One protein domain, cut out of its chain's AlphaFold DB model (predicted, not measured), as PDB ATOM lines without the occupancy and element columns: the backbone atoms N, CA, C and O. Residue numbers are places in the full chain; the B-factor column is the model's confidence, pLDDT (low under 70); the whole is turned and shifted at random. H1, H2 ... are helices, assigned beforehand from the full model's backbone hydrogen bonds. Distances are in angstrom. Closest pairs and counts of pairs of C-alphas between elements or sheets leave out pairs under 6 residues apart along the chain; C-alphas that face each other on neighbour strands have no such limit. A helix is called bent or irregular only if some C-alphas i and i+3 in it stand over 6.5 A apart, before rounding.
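This is residues 60 to 99 of the 99 residues of the protein "Flap endonuclease" of Dermatophilaceae bacterium (UniProt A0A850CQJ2). A free tail leads into two short helices, H1 and H2, which make a V with a tight turn at its corner. Before H1, residues 67 to 72 run across the open end of the V, and residues 60 to 65 stick out. The printed part has 40 residues with two named helices, H1 then H2, and no named strand; its class is all helix. It is loose, with a radius of gyration of the C-alphas of 11.3 A and spans of 31 by 23 by 14 A.

Residues 60 to 72 hold no named element, and residues 60 to 65 stand free. H1, residues 73 to 82, is joined by a tight link of 3 residues to H2, residues 86 to 96. The two helices only just touch, with 3 pairs of C-alphas within 8 A, and only at the corner by their link. Their closest C-alphas are those of Ala 80 and Thr 86, 4.6 A apart. The helices run opposite ways at a steep tilt of 39 degrees. Their centres are 12.8 A apart. In H1 and H2 every O i to N i+4 pair is within hydrogen-bond range.

The printed part begins with C-alpha 60 at (119.947, 150.640, 286.709). H1 is 14.2 A long from C-alpha 73 at (130.963, 168.139, 301.881) to C-alpha 82. H2 is 15.5 A long from C-alpha 86 to C-alpha 96 at (140.479, 156.805, 298.955). Neither helix is bent.

The two C-alphas farthest apart are those of Asp 61 and Gly 84, at 31.2 A. The first and last printed C-alphas, of Pro 60 and Asp 99, are 29.7 A apart. The printed part has no cut and ends at residue 99, the chain's last residue. The mean pLDDT of the printed part is 95.2, and no printed residue is under 70.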
ATOM      1  N   PRO A  60     119.937 149.255 287.156       94.75
ATOM      2  CA  PRO A  60     119.947 150.640 286.709       94.75
ATOM      3  C   PRO A  60     121.345 151.023 286.210       94.75
ATOM      4  O   PRO A  60     122.345 150.474 286.673       94.75
ATOM      5  N   ASP A  61     121.404 151.984 285.292       94.19
ATOM      6  CA  ASP A  61     122.666 152.589 284.879       94.19
ATOM      7  C   ASP A  61     123.179 153.480 286.018       94.19
ATOM      8  O   ASP A  61     122.569 154.499 286.353       94.19
ATOM      9  N   VAL A  62     124.240 153.030 286.683       93.94
ATOM     10  CA  VAL A  62     124.858 153.698 287.831       93.94
ATOM     11  C   VAL A  62     126.350 153.769 287.564       93.94
ATOM     12  O   VAL A  62     126.969 152.756 287.236       93.94
ATOM     13  N   ASP A  63     126.931 154.955 287.733       91.88
ATOM     14  CA  ASP A  63     128.379 155.111 287.701       91.88
ATOM     15  C   ASP A  63     129.003 154.381 288.899       91.88
ATOM     16  O   ASP A  63     128.732 154.695 290.059       91.88
ATOM     17  N   VAL A  64     129.822 153.375 288.597       94.25
ATOM     18  CA  VAL A  64     130.537 152.547 289.579       94.25
ATOM     19  C   VAL A  64     132.010 152.937 289.699       94.25
ATOM     20  O   VAL A  64     132.806 152.188 290.275       94.25
ATOM     21  N   SER A  65     132.401 154.083 289.136       94.69
ATOM     22  CA  SER A  65     133.738 154.630 289.320       94.69
ATOM     23  C   SER A  65     133.993 154.961 290.794       94.69
ATOM     24  O   SER A  65     133.102 155.355 291.550       94.69
ATOM     25  N   VAL A  66     135.236 154.752 291.232       93.12
ATOM     26  CA  VAL A  66     135.642 155.118 292.590       93.12
ATOM     27  C   VAL A  66     135.738 156.648 292.656       93.12
ATOM     28  O   VAL A  66     136.444 157.227 291.827       93.12
ATOM     29  N   PRO A  67     135.065 157.316 293.613       91.94
ATOM     30  CA  PRO A  67     135.074 158.771 293.681       91.94
ATOM     31  C   PRO A  67     136.459 159.297 294.063       91.94
ATOM     32  O   PRO A  67     137.107 158.767 294.963       91.94
ATOM     33  N   SER A  68     136.883 160.377 293.407       94.19
ATOM     34  CA  SER A  68     138.131 161.090 293.716       94.19
ATOM     35  C   SER A  68     137.918 162.355 294.551       94.19
ATOM     36  O   SER A  68     138.881 163.028 294.895       94.19
ATOM     37  N   THR A  69     136.663 162.720 294.831       94.56
ATOM     38  CA  THR A  69     136.290 163.901 295.622       94.56
ATOM     39  C   THR A  69     135.002 163.645 296.399       94.56
ATOM     40  O   THR A  69     134.200 162.781 296.032       94.56
ATOM     41  N   VAL A  70     134.780 164.415 297.466       94.62
ATOM     42  CA  VAL A  70     133.491 164.437 298.167       94.62
ATOM     43  C   VAL A  70     132.494 165.264 297.355       94.62
ATOM     44  O   VAL A  70     132.663 166.471 297.204       94.62
ATOM     45  N   ALA A  71     131.430 164.624 296.862       93.44
ATOM     46  CA  ALA A  71     130.426 165.285 296.022       93.44
ATOM     47  C   ALA A  71     129.657 166.410 296.744       93.44
ATOM     48  O   ALA A  71     129.351 167.432 296.136       93.44
ATOM     49  N   ASP A  72     129.358 166.232 298.037       96.31
ATOM     50  CA  ASP A  72     128.704 167.243 298.878       96.31
ATOM     51  C   ASP A  72     129.299 167.231 300.303       96.31
ATOM     52  O   ASP A  72     128.851 166.467 301.170       96.31
ATOM     53  N   PRO A  73     130.322 168.065 300.568       94.94
ATOM     54  CA  PRO A  73     130.963 168.139 301.881       94.94
ATOM     55  C   PRO A  73     130.023 168.595 303.006       94.94
ATOM     56  O   PRO A  73     130.185 168.177 304.156       94.94
ATOM     57  N   ALA A  74     129.028 169.433 302.697       97.06
ATOM     58  CA  ALA A  74     128.104 169.964 303.693       97.06
ATOM     59  C   ALA A  74     127.118 168.885 304.156       97.06
ATOM     60  O   ALA A  74     126.935 168.687 305.362       97.06
ATOM     61  N   LEU A  75     126.532 168.144 303.211       97.81
ATOM     62  CA  LEU A  75     125.666 167.008 303.522       97.81
ATOM     63  C   LEU A  75     126.434 165.915 304.266       97.81
ATOM     64  O   LEU A  75     125.938 165.379 305.259       97.81
ATOM     65  N   MET A  76     127.655 165.618 303.825       96.38
ATOM     66  CA  MET A  76     128.515 164.650 304.492       96.38
ATOM     67  C   MET A  76     128.801 165.051 305.947       96.38
ATOM     68  O   MET A  76     128.628 164.229 306.845       96.38
ATOM     69  N   SER A  77     129.169 166.311 306.205       96.06
ATOM     70  CA  SER A  77     129.404 166.815 307.565       96.06
ATOM     71  C   SER A  77     128.147 166.736 308.438       96.06
ATOM     72  O   SER A  77     128.208 166.281 309.583       96.06
ATOM     73  N   LYS A  78     126.982 167.092 307.883       98.06
ATOM     74  CA  LYS A  78     125.694 166.962 308.572       98.06
ATOM     75  C   LYS A  78     125.427 165.510 308.990       98.06
ATOM     76  O   LYS A  78     125.183 165.256 310.167       98.06
ATOM     77  N   LEU A  79     125.544 164.559 308.059       97.94
ATOM     78  CA  LEU A  79     125.356 163.128 308.333       97.94
ATOM     79  C   LEU A  79     126.394 162.588 309.329       97.94
ATOM     80  O   LEU A  79     126.066 161.734 310.155       97.94
ATOM     81  N   ALA A  80     127.629 163.101 309.280       97.44
ATOM     82  CA  ALA A  80     128.691 162.746 310.215       97.44
ATOM     83  C   ALA A  80     128.284 163.032 311.662       97.44
ATOM     84  O   ALA A  80     128.451 162.176 312.529       97.44
ATOM     85  N   VAL A  81     127.719 164.214 311.909       97.81
ATOM     86  CA  VAL A  81     127.292 164.636 313.246       97.81
ATOM     87  C   VAL A  81     125.992 163.948 313.652       97.81
ATOM     88  O   VAL A  81     125.926 163.379 314.740       97.81
ATOM     89  N   GLU A  82     124.977 163.950 312.783       98.31
ATOM     90  CA  GLU A  82     123.643 163.414 313.100       98.31
ATOM     91  C   GLU A  82     123.661 161.912 313.414       98.31
ATOM     92  O   GLU A  82     122.882 161.444 314.245       98.31
ATOM     93  N   HIS A  83     124.567 161.160 312.785       98.25
ATOM     94  CA  HIS A  83     124.659 159.707 312.939       98.25
ATOM     95  C   HIS A  83     125.957 159.229 313.610       98.25
ATOM     96  O   HIS A  83     126.183 158.023 313.702       98.25
ATOM     97  N   GLY A  84     126.820 160.141 314.077       97.12
ATOM     98  CA  GLY A  84     128.094 159.784 314.714       97.12
ATOM     99  C   GLY A  84     129.081 159.075 313.773       97.12
ATOM    100  O   GLY A  84     129.818 158.186 314.199       97.12
ATOM    101  N   LEU A  85     129.089 159.441 312.487       97.81
ATOM    102  CA  LEU A  85     129.882 158.792 311.436       97.81
ATOM    103  C   LEU A  85     131.242 159.450 311.172       97.81
ATOM    104  O   LEU A  85     131.980 158.935 310.335       97.81
ATOM    105  N   THR A  86     131.605 160.527 311.880       96.56
ATOM    106  CA  THR A  86     132.842 161.302 311.648       96.56
ATOM    107  C   THR A  86     134.068 160.410 311.452       96.56
ATOM    108  O   THR A  86     134.667 160.418 310.384       96.56
ATOM    109  N   SER A  87     134.364 159.518 312.404       97.25
ATOM    110  CA  SER A  87     135.545 158.646 312.292       97.25
ATOM    111  C   SER A  87     135.483 157.648 311.128       97.25
ATOM    112  O   SER A  87     136.518 157.237 310.611       97.25
ATOM    113  N   SER A  88     134.288 157.205 310.726       97.44
ATOM    114  CA  SER A  88     134.116 156.287 309.594       97.44
ATOM    115  C   SER A  88     134.357 157.002 308.273       97.44
ATOM    116  O   SER A  88     135.007 156.454 307.387       97.44
ATOM    117  N   PHE A  89     133.872 158.232 308.170       96.06
ATOM    118  CA  PHE A  89     134.082 159.104 307.032       96.06
ATOM    119  C   PHE A  89     135.540 159.534 306.875       96.06
ATOM    120  O   PHE A  89     136.078 159.376 305.781       96.06
ATOM    121  N   ASP A  90     136.205 159.935 307.959       95.12
ATOM    122  CA  ASP A  90     137.636 160.261 307.938       95.12
ATOM    123  C   ASP A  90     138.470 159.070 307.433       95.12
ATOM    124  O   ASP A  90     139.369 159.226 306.606       95.12
ATOM    125  N   ARG A  91     138.132 157.845 307.874       96.88
ATOM    126  CA  ARG A  91     138.800 156.617 307.409       96.88
ATOM    127  C   ARG A  91     138.591 156.359 305.919       96.88
ATOM    128  O   ARG A  91     139.538 155.950 305.256       96.88
ATOM    129  N   VAL A  92     137.380 156.558 305.395       95.62
ATOM    130  CA  VAL A  92     137.092 156.331 303.968       95.62
ATOM    131  C   VAL A  92     137.762 157.392 303.097       95.62
ATOM    132  O   VAL A  92     138.401 157.021 302.119       95.62
ATOM    133  N   ILE A  93     137.690 158.676 303.469       95.31
ATOM    134  CA  ILE A  93     138.387 159.769 302.767       95.31
ATOM    135  C   ILE A  93     139.887 159.470 302.684       95.31
ATOM    136  O   ILE A  93     140.457 159.456 301.595       95.31
ATOM    137  N   SER A  94     140.501 159.129 303.822       95.56
ATOM    138  CA  SER A  94     141.922 158.784 303.881       95.56
ATOM    139  C   SER A  94     142.264 157.547 303.042       95.56
ATOM    140  O   SER A  94     143.269 157.554 302.336       95.56
ATOM    141  N   ALA A  95     141.432 156.499 303.072       96.75
ATOM    142  CA  ALA A  95     141.653 155.280 302.289       96.75
ATOM    143  C   ALA A  95     141.526 155.502 300.774       96.75
ATOM    144  O   ALA A  95     142.200 154.823 300.002       96.75
ATOM    145  N   LEU A  96     140.667 156.435 300.356       95.25
ATOM    146  CA  LEU A  96     140.479 156.805 298.955       95.25
ATOM    147  C   LEU A  96     141.478 157.870 298.475       95.25
ATOM    148  O   LEU A  96     141.535 158.132 297.277       95.25
ATOM    149  N   GLY A  97     142.272 158.461 299.376       94.38
ATOM    150  CA  GLY A  97     143.200 159.544 299.038       94.38
ATOM    151  C   GLY A  97     142.483 160.806 298.561       94.38
ATOM    152  O   GLY A  97     142.970 161.482 297.660       94.38
ATOM    153  N   ILE A  98     141.298 161.069 299.115       93.12
ATOM    154  CA  ILE A  98     140.532 162.279 298.831       93.12
ATOM    155  C   ILE A  98     141.048 163.374 299.765       93.12
ATOM    156  O   ILE A  98     141.048 163.182 300.981       93.12
ATOM    157  N   ASP A  99     141.497 164.486 299.188       75.31
ATOM    158  CA  ASP A  99     141.936 165.677 299.926       75.31
ATOM    159  C   ASP A  99     140.756 166.578 300.333       75.31
ATOM    160  O   ASP A  99     139.783 166.698 299.545       75.31
TER     161      ASP A  99